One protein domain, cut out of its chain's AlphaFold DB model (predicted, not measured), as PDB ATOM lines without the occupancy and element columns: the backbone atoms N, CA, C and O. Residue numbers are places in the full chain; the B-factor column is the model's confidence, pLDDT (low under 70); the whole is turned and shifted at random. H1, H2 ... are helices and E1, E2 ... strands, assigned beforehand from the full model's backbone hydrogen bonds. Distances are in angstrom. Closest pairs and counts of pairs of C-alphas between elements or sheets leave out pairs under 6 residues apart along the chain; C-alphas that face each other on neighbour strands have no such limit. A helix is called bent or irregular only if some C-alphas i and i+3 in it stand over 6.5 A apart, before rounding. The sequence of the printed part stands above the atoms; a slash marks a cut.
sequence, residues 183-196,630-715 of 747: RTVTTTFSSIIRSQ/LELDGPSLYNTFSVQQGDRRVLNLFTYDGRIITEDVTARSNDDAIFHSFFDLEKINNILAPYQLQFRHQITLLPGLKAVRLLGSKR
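What this domain is: This is residues 183 to 196 and 630 to 715 of the 747 residues of an uncharacterized protein of Mucor lusitanicus CBS 277.49 (UniProt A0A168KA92). A strongly twisted sheet of four strands has H5 over one face, with H4 near the middle of the domain; H2 packs on H4, H3 packs on H2, both apart from H5, and the long loop of residues 643 to 663 that joins H2 to H3 reaches, at Gly 646, the end of the domain farthest from Pro 690 in H5. H4 is over the same face of the sheet as H5, and the short H1 follows E1 near H5. The printed part has 100 residues, with five named helices and four named strands in the order E1 H1 E2 H2 H3 H4 H5 E3 E4; the sheet's order is E1 - E4 - E3 - E2, all antiparallel, and the class is mixed. The whole is compact, with a radius of gyration of the C-alphas of 13.8 A and spans of 42 by 31 by 24 A.

How they stand to each other: E1, residues 183 to 188, is an edge strand antiparallel to E4, residues 707 to 714, with N 185 and O 710 3.0 A apart, within hydrogen-bond range. E4 forms a hairpin with E3, residues 693 to 701, with N 700 and O 709 2.8 A apart. E3 bends by 81 degrees at residue 697, and its other neighbour is the edge strand E2, residues 630 to 632, with N 632 and O 699 2.8 A apart. H5, residues 681 to 691, is on one face of this sheet, an arrangement of two layers, helix over sheet; its closest C-alphas to E3 are those of Asn 685 and Phe 695, 6.7 A apart. H5 is only just irregular: C-alphas 687 and 690 are 6.9 A apart. H1, residues 189 to 192, only grazes the sheet and only just touches H5, with 3 pairs of C-alphas within 8 A, the closest those of Ile 192 and Ile 684, 6.5 A apart. H4, residues 671 to 678, is on the sheet, on the same face as H5; its closest C-alphas to E3 are those of Asp 671 and His 697, 6.3 A apart. H2, residues 634 to 642, only grazes the sheet and touches H4 at Gly 634 and Asp 671, their closest C-alphas, 4.9 A apart, at a steep tilt of 41 degrees, the same way. H2 also touches H3, residues 664 to 669, at Pro 635 and Ala 667, their closest C-alphas, 5.6 A apart; H3 is not on the sheet. Every O i to N i+4 pair is within hydrogen-bond range in H2 and H3, against 3 of 4 in H4 and 5 of 7 in H5; H1 is too short for such a pair.

Where its parts are: E1 begins at C-alpha 183, (14.148, 4.145, 26.626), and is 17.0 A long from first to last C-alpha. H2 is 11.5 A long, H4 11.3 A and H5 15.9 A. H5 begins at C-alpha 681, (9.902, 20.937, 24.717). E3 is 18.9 A long and E4 22.1 A, ending at C-alpha 714, (19.469, 7.884, 30.569).

The domain as a whole: The C-alphas farthest apart are those of Gly 646 and Pro 690, at 44.5 A. Residues 197 to 629 are not printed, and C-alphas 196 and 630 are 24.4 A apart across this cut. Of the links that are printed whole, H2 to H3 is long, with 21 residues, and the others are tight. The mean pLDDT of the printed part is 83.4, and residues 644 to 649 are under 70.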
ATOM      1  N   ARG A 183      15.515   4.478  26.201       85.69
ATOM      2  CA  ARG A 183      14.148   4.145  26.626       85.69
ATOM      3  C   ARG A 183      13.128   5.009  25.900       85.69
ATOM      4  O   ARG A 183      13.421   6.134  25.506       85.69
ATOM      5  N   THR A 184      11.919   4.485  25.740       89.50
ATOM      6  CA  THR A 184      10.799   5.202  25.128       89.50
ATOM      7  C   THR A 184       9.689   5.437  26.144       89.50
ATOM      8  O   THR A 184       9.361   4.551  26.932       89.50
ATOM      9  N   VAL A 185       9.102   6.634  26.124       90.62
ATOM     10  CA  VAL A 185       7.952   7.010  26.962       90.62
ATOM     11  C   VAL A 185       6.780   7.348  26.051       90.62
ATOM     12  O   VAL A 185       6.956   8.054  25.062       90.62
ATOM     13  N   THR A 186       5.591   6.823  26.349       92.81
ATOM     14  CA  THR A 186       4.383   7.078  25.548       92.81
ATOM     15  C   THR A 186       3.547   8.176  26.198       92.81
ATOM     16  O   THR A 186       3.324   8.138  27.404       92.81
ATOM     17  N   THR A 187       3.073   9.133  25.406       92.31
ATOM     18  CA  THR A 187       2.158  10.205  25.830       92.31
ATOM     19  C   THR A 187       1.118  10.484  24.737       92.31
ATOM     20  O   THR A 187       1.136   9.846  23.682       92.31
ATOM     21  N   THR A 188       0.185  11.407  24.969       90.81
ATOM     22  CA  THR A 188      -0.815  11.824  23.978       90.81
ATOM     23  C   THR A 188      -0.245  12.889  23.045       90.81
ATOM     24  O   THR A 188       0.411  13.833  23.493       90.81
ATOM     25  N   PHE A 189      -0.505  12.774  21.741       87.94
ATOM     26  CA  PHE A 189       0.046  13.703  20.743       87.94
ATOM     27  C   PHE A 189      -0.428  15.143  20.978       87.94
ATOM     28  O   PHE A 189       0.383  16.061  21.014       87.94
ATOM     29  N   SER A 190      -1.725  15.334  21.243       85.00
ATOM     30  CA  SER A 190      -2.296  16.655  21.532       85.00
ATOM     31  C   SER A 190      -1.660  17.332  22.745       85.00
ATOM     32  O   SER A 190      -1.656  18.555  22.813       85.00
ATOM     33  N   SER A 191      -1.114  16.562  23.694       85.62
ATOM     34  CA  SER A 191      -0.477  17.151  24.870       85.62
ATOM     35  C   SER A 191       0.861  17.806  24.550       85.62
ATOM     36  O   SER A 191       1.213  18.746  25.247       85.62
ATOM     37  N   ILE A 192       1.591  17.345  23.533       88.19
ATOM     38  CA  ILE A 192       2.954  17.812  23.250       88.19
ATOM     39  C   ILE A 192       3.020  18.870  22.147       88.19
ATOM     40  O   ILE A 192       4.097  19.400  21.900       88.19
ATOM     41  N   ILE A 193       1.911  19.170  21.460       86.31
ATOM     42  CA  ILE A 193       1.873  20.256  20.470       86.31
ATOM     43  C   ILE A 193       2.004  21.589  21.204       86.31
ATOM     44  O   ILE A 193       1.342  21.817  22.216       86.31
ATOM     45  N   ARG A 194       2.843  22.478  20.675       84.44
ATOM     46  CA  ARG A 194       3.019  23.820  21.229       84.44
ATOM     47  C   ARG A 194       1.721  24.628  21.094       84.44
ATOM     48  O   ARG A 194       1.168  24.731  20.005       84.44
ATOM     49  N   SER A 195       1.250  25.243  22.174       77.06
ATOM     50  CA  SER A 195       0.070  26.128  22.140       77.06
ATOM     51  C   SER A 195       0.410  27.556  21.689       77.06
ATOM     52  O   SER A 195      -0.408  28.243  21.084       77.06
ATOM     53  N   GLN A 196       1.634  28.015  21.954       73.69
ATOM     54  CA  GLN A 196       2.066  29.380  21.657       73.69
ATOM     55  C   GLN A 196       2.322  29.580  20.154       73.69
ATOM     56  O   GLN A 196       3.151  28.900  19.550       73.69
ATOM     57  N   LEU A 630       5.087   6.467  12.281       91.25
ATOM     58  CA  LEU A 630       5.924   7.460  11.615       91.25
ATOM     59  C   LEU A 630       7.020   7.943  12.570       91.25
ATOM     60  O   LEU A 630       6.741   8.543  13.606       91.25
ATOM     61  N   GLU A 631       8.279   7.672  12.234       90.69
ATOM     62  CA  GLU A 631       9.432   8.172  12.986       90.69
ATOM     63  C   GLU A 631       9.900   9.512  12.429       90.69
ATOM     64  O   GLU A 631      10.205   9.634  11.245       90.69
ATOM     65  N   LEU A 632       9.977  10.504  13.311       88.56
ATOM     66  CA  LEU A 632      10.349  11.871  12.992       88.56
ATOM     67  C   LEU A 632      11.636  12.246  13.723       88.56
ATOM     68  O   LEU A 632      11.705  12.186  14.953       88.56
ATOM     69  N   ASP A 633      12.634  12.655  12.943       88.94
ATOM     70  CA  ASP A 633      13.809  13.409  13.380       88.94
ATOM     71  C   ASP A 633      13.713  14.869  12.884       88.94
ATOM     72  O   ASP A 633      12.799  15.223  12.130       88.94
ATOM     73  N   GLY A 634      14.634  15.738  13.312       85.88
ATOM     74  CA  GLY A 634      14.630  17.153  12.912       85.88
ATOM     75  C   GLY A 634      14.628  17.351  11.388       85.88
ATOM     76  O   GLY A 634      13.795  18.101  10.878       85.88
ATOM     77  N   PRO A 635      15.469  16.633  10.620       86.94
ATOM     78  CA  PRO A 635      15.435  16.661   9.156       86.94
ATOM     79  C   PRO A 635      14.112  16.202   8.546       86.94
ATOM     80  O   PRO A 635      13.676  16.788   7.555       86.94
ATOM     81  N   SER A 636      13.464  15.183   9.120       87.31
ATOM     82  CA  SER A 636      12.148  14.728   8.665       87.31
ATOM     83  C   SER A 636      11.097  15.811   8.866       87.31
ATOM     84  O   SER A 636      10.343  16.080   7.937       87.31
ATOM     85  N   LEU A 637      11.079  16.491  10.018       87.75
ATOM     86  CA  LEU A 637      10.178  17.623  10.272       87.75
ATOM     87  C   LEU A 637      10.443  18.790   9.316       87.75
ATOM     88  O   LEU A 637       9.513  19.301   8.698       87.75
ATOM     89  N   TYR A 638      11.710  19.166   9.140       86.62
ATOM     90  CA  TYR A 638      12.096  20.208   8.190       86.62
ATOM     91  C   TYR A 638      11.620  19.876   6.769       86.62
ATOM     92  O   TYR A 638      10.940  20.684   6.149       86.62
ATOM     93  N   ASN A 639      11.886  18.672   6.260       84.50
ATOM     94  CA  ASN A 639      11.465  18.305   4.904       84.50
ATOM     95  C   ASN A 639       9.950  18.173   4.758       84.50
ATOM     96  O   ASN A 639       9.421  18.471   3.697       84.50
ATOM     97  N   THR A 640       9.256  17.747   5.812       84.44
ATOM     98  CA  THR A 640       7.798  17.571   5.791       84.44
ATOM     99  C   THR A 640       7.062  18.907   5.663       84.44
ATOM    100  O   THR A 640       6.043  18.964   4.985       84.44
ATOM    101  N   PHE A 641       7.574  19.981   6.278       80.62
ATOM    102  CA  PHE A 641       6.872  21.272   6.332       80.62
ATOM    103  C   PHE A 641       7.542  22.404   5.543       80.62
ATOM    104  O   PHE A 641       6.870  23.352   5.142       80.62
ATOM    105  N   SER A 642       8.856  22.349   5.323       77.31
ATOM    106  CA  SER A 642       9.613  23.442   4.701       77.31
ATOM    107  C   SER A 642       9.978  23.201   3.242       77.31
ATOM    108  O   SER A 642      10.283  24.175   2.560       77.31
ATOM    109  N   VAL A 643       9.945  21.962   2.746       70.44
ATOM    110  CA  VAL A 643      10.401  21.611   1.391       70.44
ATOM    111  C   VAL A 643       9.231  21.050   0.581       70.44
ATOM    112  O   VAL A 643       8.731  19.974   0.889       70.44
ATOM    113  N   GLN A 644       8.796  21.757  -0.467       62.25
ATOM    114  CA  GLN A 644       7.854  21.214  -1.455       62.25
ATOM    115  C   GLN A 644       8.616  20.610  -2.645       62.25
ATOM    116  O   GLN A 644       9.774  20.957  -2.892       62.25
ATOM    117  N   GLN A 645       7.976  19.719  -3.411       51.97
ATOM    118  CA  GLN A 645       8.514  19.289  -4.705       51.97
ATOM    119  C   GLN A 645       8.714  20.517  -5.616       51.97
ATOM    120  O   GLN A 645       7.769  21.258  -5.874       51.97
ATOM    121  N   GLY A 646       9.954  20.730  -6.072       50.78
ATOM    122  CA  GLY A 646      10.343  21.853  -6.935       50.78
ATOM    123  C   GLY A 646      10.713  23.138  -6.183       50.78
ATOM    124  O   GLY A 646       9.975  24.110  -6.271       50.78
ATOM    125  N   ASP A 647      11.844  23.133  -5.457       49.53
ATOM    126  CA  ASP A 647      12.618  24.265  -4.877       49.53
ATOM    127  C   ASP A 647      11.871  25.407  -4.142       49.53
ATOM    128  O   ASP A 647      12.477  26.380  -3.684       49.53
ATOM    129  N   ARG A 648      10.554  25.298  -3.962       53.16
ATOM    130  CA  ARG A 648       9.716  26.260  -3.250       53.16
ATOM    131  C   ARG A 648       9.548  25.823  -1.802       53.16
ATOM    132  O   ARG A 648       9.168  24.690  -1.502       53.16
ATOM    133  N   ARG A 649       9.838  26.750  -0.887       58.75
ATOM    134  CA  ARG A 649       9.607  26.553   0.545       58.75
ATOM    135  C   ARG A 649       8.173  26.899   0.892       58.75
ATOM    136  O   ARG A 649       7.689  27.931   0.449       58.75
ATOM    137  N   VAL A 650       7.525  26.083   1.715       70.25
ATOM    138  CA  VAL A 650       6.169  26.376   2.216       70.25
ATOM    139  C   VAL A 650       6.260  27.121   3.549       70.25
ATOM    140  O   VAL A 650       5.642  28.170   3.732       70.25
ATOM    141  N   LEU A 651       7.117  26.633   4.450       78.62
ATOM    142  CA  LEU A 651       7.287  27.161   5.801       78.62
ATOM    143  C   LEU A 651       8.752  27.477   6.105       78.62
ATOM    144  O   LEU A 651       9.611  26.598   6.040       78.62
ATOM    145  N   ASN A 652       9.044  28.713   6.509       81.38
ATOM    146  CA  ASN A 652      10.364  29.062   7.028       81.38
ATOM    147  C   ASN A 652      10.462  28.695   8.513       81.38
ATOM    148  O   ASN A 652       9.724  29.243   9.336       81.38
ATOM    149  N   LEU A 653      11.397  27.800   8.840       82.75
ATOM    150  CA  LEU A 653      11.801  27.487  10.211       82.75
ATOM    151  C   LEU A 653      13.040  28.300  10.578       82.75
ATOM    152  O   LEU A 653      13.908  28.533   9.735       82.75
ATOM    153  N   PHE A 654      13.126  28.730  11.834       81.50
ATOM    154  CA  PHE A 654      14.192  29.603  12.313       81.50
ATOM    155  C   PHE A 654      14.972  28.938  13.447       81.50
ATOM    156  O   PHE A 654      14.409  28.205  14.256       81.50
ATOM    157  N   THR A 655      16.269  29.217  13.519       82.94
ATOM    158  CA  THR A 655      17.084  28.922  14.701       82.94
ATOM    159  C   THR A 655      16.724  29.873  15.846       82.94
ATOM    160  O   THR A 655      16.075  30.901  15.627       82.94
ATOM    161  N   TYR A 656      17.192  29.580  17.063       78.75
ATOM    162  CA  TYR A 656      17.046  30.495  18.205       78.75
ATOM    163  C   TYR A 656      17.688  31.871  17.948       78.75
ATOM    164  O   TYR A 656      17.151  32.890  18.371       78.75
ATOM    165  N   ASP A 657      18.750  31.923  17.137       78.75
ATOM    166  CA  ASP A 657      19.393  33.170  16.688       78.75
ATOM    167  C   ASP A 657      18.579  33.943  15.626       78.75
ATOM    168  O   ASP A 657      19.039  34.948  15.078       78.75
ATOM    169  N   GLY A 658      17.395  33.452  15.250       74.31
ATOM    170  CA  GLY A 658      16.527  34.072  14.250       74.31
ATOM    171  C   GLY A 658      17.010  33.919  12.804       74.31
ATOM    172  O   GLY A 658      16.588  34.691  11.937       74.31
ATOM    173  N   ARG A 659      17.887  32.949  12.513       80.38
ATOM    174  CA  ARG A 659      18.335  32.634  11.143       80.38
ATOM    175  C   ARG A 659      17.432  31.579  10.520       80.38
ATOM    176  O   ARG A 659      17.058  30.627  11.192       80.38
ATOM    177  N   ILE A 660      17.104  31.726   9.238       80.25
ATOM    178  CA  ILE A 660      16.287  30.738   8.518       80.25
ATOM    179  C   ILE A 660      17.108  29.463   8.314       80.25
ATOM    180  O   ILE A 660      18.238  29.521   7.829       80.25
ATOM    181  N   ILE A 661      16.519  28.320   8.649       80.38
ATOM    182  CA  ILE A 661      17.064  26.997   8.354       80.38
ATOM    183  C   ILE A 661      16.829  26.730   6.868       80.38
ATOM    184  O   ILE A 661      15.690  26.712   6.402       80.38
ATOM    185  N   THR A 662      17.915  26.601   6.108       77.69
ATOM    186  CA  THR A 662      17.877  26.536   4.640       77.69
ATOM    187  C   THR A 662      18.207  25.164   4.071       77.69
ATOM    188  O   THR A 662      17.881  24.896   2.917       77.69
ATOM    189  N   GLU A 663      18.872  24.317   4.852       76.50
ATOM    190  CA  GLU A 663      19.451  23.055   4.395       76.50
ATOM    191  C   GLU A 663      19.293  21.952   5.447       76.50
ATOM    192  O   GLU A 663      19.335  22.215   6.653       76.50
ATOM    193  N   ASP A 664      19.253  20.694   5.007       74.19
ATOM    194  CA  ASP A 664      19.170  19.521   5.890       74.19
ATOM    195  C   ASP A 664      20.305  19.456   6.919       74.19
ATOM    196  O   ASP A 664      20.109  19.016   8.050       74.19
ATOM    197  N   VAL A 665      21.515  19.889   6.550       79.75
ATOM    198  CA  VAL A 665      22.678  19.889   7.455       79.75
ATOM    199  C   VAL A 665      22.485  20.902   8.583       79.75
ATOM    200  O   VAL A 665      22.786  20.614   9.747       79.75
ATOM    201  N   THR A 666      21.938  22.072   8.251       79.56
ATOM    202  CA  THR A 666      21.574  23.083   9.249       79.56
ATOM    203  C   THR A 666      20.418  22.606  10.120       79.56
ATOM    204  O   THR A 666      20.465  22.828  11.326       79.56
ATOM    205  N   ALA A 667      19.460  21.863   9.555       78.38
ATOM    206  CA  ALA A 667      18.378  21.248  10.313       78.38
ATOM    207  C   ALA A 667      18.905  20.240  11.348       78.38
ATOM    208  O   ALA A 667      18.612  20.380  12.529       78.38
ATOM    209  N   ARG A 668      19.796  19.318  10.943       79.62
ATOM    210  CA  ARG A 668      20.448  18.341  11.848       79.62
ATOM    211  C   ARG A 668      21.213  18.983  13.003       79.62
ATOM    212  O   ARG A 668      21.402  18.361  14.040       79.62
ATOM    213  N   SER A 669      21.736  20.186  12.795       81.00
ATOM    214  CA  SER A 669      22.519  20.897  13.811       81.00
ATOM    215  C   SER A 669      21.638  21.714  14.762       81.00
ATOM    216  O   SER A 669      22.132  22.180  15.782       81.00
ATOM    217  N   ASN A 670      20.355  21.892  14.430       84.25
ATOM    218  CA  ASN A 670      19.388  22.706  15.164       84.25
ATOM    219  C   ASN A 670      18.123  21.894  15.497       84.25
ATOM    220  O   ASN A 670      17.014  22.427  15.432       84.25
ATOM    221  N   ASP A 671      18.286  20.610  15.844       84.06
ATOM    222  CA  ASP A 671      17.171  19.710  16.164       84.06
ATOM    223  C   ASP A 671      16.271  20.305  17.264       84.06
ATOM    224  O   ASP A 671      15.057  20.356  17.083       84.06
ATOM    225  N   ASP A 672      16.847  20.853  18.341       83.94
ATOM    226  CA  ASP A 672      16.093  21.532  19.407       83.94
ATOM    227  C   ASP A 672      15.178  22.636  18.854       83.94
ATOM    228  O   ASP A 672      13.993  22.672  19.172       83.94
ATOM    229  N   ALA A 673      15.689  23.521  17.992       85.06
ATOM    230  CA  ALA A 673      14.897  24.622  17.434       85.06
ATOM    231  C   ALA A 673      13.777  24.114  16.511       85.06
ATOM    232  O   ALA A 673      12.661  24.637  16.523       85.06
ATOM    233  N   ILE A 674      14.039  23.062  15.732       87.00
ATOM    234  CA  ILE A 674      13.022  22.457  14.866       87.00
ATOM    235  C   ILE A 674      11.929  21.815  15.710       87.00
ATOM    236  O   ILE A 674      10.756  22.120  15.510       87.00
ATOM    237  N   PHE A 675      12.284  20.973  16.681       89.19
ATOM    238  CA  PHE A 675      11.289  20.352  17.549       89.19
ATOM    239  C   PHE A 675      10.518  21.403  18.348       89.19
ATOM    240  O   PHE A 675       9.298  21.309  18.409       89.19
ATOM    241  N   HIS A 676      11.173  22.448  18.859       88.00
ATOM    242  CA  HIS A 676      10.513  23.539  19.581       88.00
ATOM    243  C   HIS A 676       9.611  24.422  18.704       88.00
ATOM    244  O   HIS A 676       8.751  25.155  19.201       88.00
ATOM    245  N   SER A 677       9.777  24.359  17.381       85.44
ATOM    246  CA  SER A 677       8.849  25.013  16.461       85.44
ATOM    247  C   SER A 677       7.472  24.343  16.532       85.44
ATOM    248  O   SER A 677       6.463  25.033  16.627       85.44
ATOM    249  N   PHE A 678       7.416  23.010  16.566       87.00
ATOM    250  CA  PHE A 678       6.158  22.247  16.512       87.00
ATOM    251  C   PHE A 678       5.659  21.765  17.884       87.00
ATOM    252  O   PHE A 678       4.451  21.639  18.103       87.00
ATOM    253  N   PHE A 679       6.575  21.492  18.811       89.81
ATOM    254  CA  PHE A 679       6.311  20.806  20.069       89.81
ATOM    255  C   PHE A 679       6.732  21.629  21.285       89.81
ATOM    256  O   PHE A 679       7.699  22.392  21.263       89.81
ATOM    257  N   ASP A 680       6.014  21.420  22.381       89.38
ATOM    258  CA  ASP A 680       6.351  21.949  23.693       89.38
ATOM    259  C   ASP A 680       7.480  21.110  24.317       89.38
ATOM    260  O   ASP A 680       7.262  20.027  24.873       89.38
ATOM    261  N   LEU A 681       8.715  21.604  24.182       89.19
ATOM    262  CA  LEU A 681       9.902  20.937  24.717       89.19
ATOM    263  C   LEU A 681       9.937  20.927  26.246       89.19
ATOM    264  O   LEU A 681      10.459  19.972  26.821       89.19
ATOM    265  N   GLU A 682       9.388  21.945  26.908       87.56
ATOM    266  CA  GLU A 682       9.329  21.988  28.371       87.56
ATOM    267  C   GLU A 682       8.448  20.846  28.873       87.56
ATOM    268  O   GLU A 682       8.865  20.027  29.695       87.56
ATOM    269  N   LYS A 683       7.272  20.692  28.265       88.75
ATOM    270  CA  LYS A 683       6.365  19.591  28.569       88.75
ATOM    271  C   LYS A 683       6.948  18.222  28.227       88.75
ATOM    272  O   LYS A 683       6.807  17.293  29.022       88.75
ATOM    273  N   ILE A 684       7.635  18.077  27.092       90.31
ATOM    274  CA  ILE A 684       8.346  16.835  26.733       90.31
ATOM    275  C   ILE A 684       9.401  16.483  27.789       90.31
ATOM    276  O   ILE A 684       9.466  15.336  28.238       90.31
ATOM    277  N   ASN A 685      10.200  17.457  28.226       89.00
ATOM    278  CA  ASN A 685      11.216  17.245  29.251       89.00
ATOM    279  C   ASN A 685      10.593  16.888  30.607       89.00
ATOM    280  O   ASN A 685      11.087  15.977  31.272       89.00
ATOM    281  N   ASN A 686       9.471  17.512  30.974       88.38
ATOM    282  CA  ASN A 686       8.717  17.183  32.185       88.38
ATOM    283  C   ASN A 686       8.152  15.755  32.151       88.38
ATOM    284  O   ASN A 686       8.177  15.063  33.164       88.38
ATOM    285  N   ILE A 687       7.714  15.264  30.987       88.94
ATOM    286  CA  ILE A 687       7.259  13.871  30.811       88.94
ATOM    287  C   ILE A 687       8.419  12.871  30.971       88.94
ATOM    288  O   ILE A 687       8.227  11.765  31.480       88.94
ATOM    289  N   LEU A 688       9.628  13.239  30.541       87.44
ATOM    290  CA  LEU A 688      10.815  12.377  30.592       87.44
ATOM    291  C   LEU A 688      11.558  12.427  31.940       87.44
ATOM    292  O   LEU A 688      12.252  11.464  32.287       87.44
ATOM    293  N   ALA A 689      11.401  13.507  32.710       86.69
ATOM    294  CA  ALA A 689      12.101  13.736  33.974       86.69
ATOM    295  C   ALA A 689      11.879  12.638  35.039       86.69
ATOM    296  O   ALA A 689      12.884  12.179  35.590       86.69
ATOM    297  N   PRO A 690      10.653  12.116  35.279       86.06
ATOM    298  CA  PRO A 690      10.425  11.022  36.231       86.06
ATOM    299  C   PRO A 690      11.207   9.745  35.901       86.06
ATOM    300  O   PRO A 690      11.499   8.939  36.781       86.06
ATOM    301  N   TYR A 691      11.565   9.560  34.629       85.31
ATOM    302  CA  TYR A 691      12.324   8.407  34.146       85.31
ATOM    303  C   TYR A 691      13.834   8.667  34.075       85.31
ATOM    304  O   TYR A 691      14.574   7.786  33.634       85.31
ATOM    305  N   GLN A 692      14.293   9.854  34.493       86.12
ATOM    306  CA  GLN A 692      15.688  10.304  34.395       86.12
ATOM    307  C   GLN A 692      16.223  10.244  32.956       86.12
ATOM    308  O   GLN A 692      17.395   9.940  32.711       86.12
ATOM    309  N   LEU A 693      15.343  10.513  31.989       86.62
ATOM    310  CA  LEU A 693      15.670  10.498  30.571       86.62
ATOM    311  C   LEU A 693      15.914  11.921  30.057       86.62
ATOM    312  O   LEU A 693      15.293  12.888  30.499       86.62
ATOM    313  N   GLN A 694      16.830  12.040  29.104       88.38
ATOM    314  CA  GLN A 694      17.034  13.227  28.284       88.38
ATOM    315  C   GLN A 694      16.466  12.968  26.892       88.38
ATOM    316  O   GLN A 694      16.722  11.911  26.310       88.38
ATOM    317  N   PHE A 695      15.701  13.920  26.360       88.44
ATOM    318  CA  PHE A 695      15.092  13.797  25.041       88.44
ATOM    319  C   PHE A 695      16.149  13.666  23.932       88.44
ATOM    320  O   PHE A 695      17.186  14.330  23.946       88.44
ATOM    321  N   ARG A 696      15.889  12.780  22.964       86.38
ATOM    322  CA  ARG A 696      16.816  12.459  21.865       86.38
ATOM    323  C   ARG A 696      16.411  13.030  20.512       86.38
ATOM    324  O   ARG A 696      16.963  12.585  19.510       86.38
ATOM    325  N   HIS A 697      15.487  13.993  20.480       88.12
ATOM    326  CA  HIS A 697      15.024  14.611  19.232       88.12
ATOM    327  C   HIS A 697      14.521  13.582  18.218       88.12
ATOM    328  O   HIS A 697      14.748  13.683  17.015       88.12
ATOM    329  N   GLN A 698      13.852  12.553  18.738       89.69
ATOM    330  CA  GLN A 698      13.220  11.520  17.941       89.69
ATOM    331  C   GLN A 698      11.861  11.193  18.547       89.69
ATOM    332  O   GLN A 698      11.746  10.823  19.722       89.69
ATOM    333  N   ILE A 699      10.835  11.351  17.721       92.31
ATOM    334  CA  ILE A 699       9.441  11.122  18.076       92.31
ATOM    335  C   ILE A 699       8.878  10.055  17.143       92.31
ATOM    336  O   ILE A 699       9.066  10.121  15.934       92.31
ATOM    337  N   THR A 700       8.172   9.070  17.689       93.19
ATOM    338  CA  THR A 700       7.416   8.095  16.897       93.19
ATOM    339  C   THR A 700       5.926   8.377  17.043       93.19
ATOM    340  O   THR A 700       5.352   8.152  18.110       93.19
ATOM    341  N   LEU A 701       5.295   8.852  15.974       91.25
ATOM    342  CA  LEU A 701       3.851   9.040  15.899       91.25
ATOM    343  C   LEU A 701       3.175   7.696  15.622       91.25
ATOM    344  O   LEU A 701       3.546   6.988  14.685       91.25
ATOM    345  N   LEU A 702       2.200   7.322  16.451       89.94
ATOM    346  CA  LEU A 702       1.390   6.133  16.203       89.94
ATOM    347  C   LEU A 702       0.229   6.470  15.249       89.94
ATOM    348  O   LEU A 702      -0.248   7.610  15.268       89.94
ATOM    349  N   PRO A 703      -0.244   5.496  14.445       85.88
ATOM    350  CA  PRO A 703      -1.379   5.691  13.547       85.88
ATOM    351  C   PRO A 703      -2.585   6.340  14.235       85.88
ATOM    352  O   PRO A 703      -2.918   6.018  15.378       85.88
ATOM    353  N   GLY A 704      -3.225   7.283  13.541       83.25
ATOM    354  CA  GLY A 704      -4.357   8.055  14.062       83.25
ATOM    355  C   GLY A 704      -3.983   9.177  15.038       83.25
ATOM    356  O   GLY A 704      -4.880   9.799  15.603       83.25
ATOM    357  N   LEU A 705      -2.686   9.434  15.271       84.62
ATOM    358  CA  LEU A 705      -2.163  10.570  16.051       84.62
ATOM    359  C   LEU A 705      -2.776  10.724  17.455       84.62
ATOM    360  O   LEU A 705      -2.834  11.826  18.000       84.62
ATOM    361  N   LYS A 706      -3.232   9.629  18.071       85.38
ATOM    362  CA  LYS A 706      -3.741   9.640  19.455       85.38
ATOM    363  C   LYS A 706      -2.592   9.628  20.457       85.38
ATOM    364  O   LYS A 706      -2.573  10.393  21.421       85.38
ATOM    365  N   ALA A 707      -1.609   8.776  20.192       89.25
ATOM    366  CA  ALA A 707      -0.472   8.534  21.059       89.25
ATOM    367  C   ALA A 707       0.850   8.707  20.306       89.25
ATOM    368  O   ALA A 707       0.949   8.504  19.095       89.25
ATOM    369  N   VAL A 708       1.875   9.082  21.056       92.88
ATOM    370  CA  VAL A 708       3.210   9.381  20.557       92.88
ATOM    371  C   VAL A 708       4.252   8.805  21.505       92.88
ATOM    372  O   VAL A 708       4.069   8.820  22.722       92.88
ATOM    373  N   ARG A 709       5.345   8.275  20.954       93.62
ATOM    374  CA  ARG A 709       6.475   7.756  21.729       93.62
ATOM    375  C   ARG A 709       7.655   8.711  21.630       93.62
ATOM    376  O   ARG A 709       8.099   9.042  20.536       93.62
ATOM    377  N   LEU A 710       8.165   9.121  22.781       92.69
ATOM    378  CA  LEU A 710       9.320   9.991  22.937       92.69
ATOM    379  C   LEU A 710      10.543   9.123  23.222       92.69
ATOM    380  O   LEU A 710      10.524   8.341  24.175       92.69
ATOM    381  N   LEU A 711      11.595   9.240  22.412       91.75
ATOM    382  CA  LEU A 711      12.857   8.559  22.681       91.75
ATOM    383  C   LEU A 711      13.705   9.386  23.650       91.75
ATOM    384  O   LEU A 711      13.952  10.572  23.420       91.75
ATOM    385  N   GLY A 712      14.199   8.737  24.701       89.88
ATOM    386  CA  GLY A 712      15.128   9.329  25.649       89.88
ATOM    387  C   GLY A 712      16.334   8.437  25.936       89.88
ATOM    388  O   GLY A 712      16.275   7.214  25.805       89.88
ATOM    389  N   SER A 713      17.441   9.055  26.329       89.00
ATOM    390  CA  SER A 713      18.621   8.371  26.869       89.00
ATOM    391  C   SER A 713      18.736   8.646  28.359       89.00
ATOM    392  O   SER A 713      18.437   9.759  28.793       89.00
ATOM    393  N   LYS A 714      19.173   7.660  29.148       84.31
ATOM    394  CA  LYS A 714      19.469   7.884  30.569       84.31
ATOM    395  C   LYS A 714      20.482   9.027  30.717       84.31
ATOM    396  O   LYS A 714      21.441   9.089  29.951       84.31
ATOM    397  N   ARG A 715      20.246   9.937  31.664       72.38
ATOM    398  CA  ARG A 715      21.217  10.982  32.017       72.38
ATOM    399  C   ARG A 715      22.456  10.314  32.623       72.38
ATOM    400  O   ARG A 715      22.319   9.516  33.550       72.38
TER     401      ARG A 715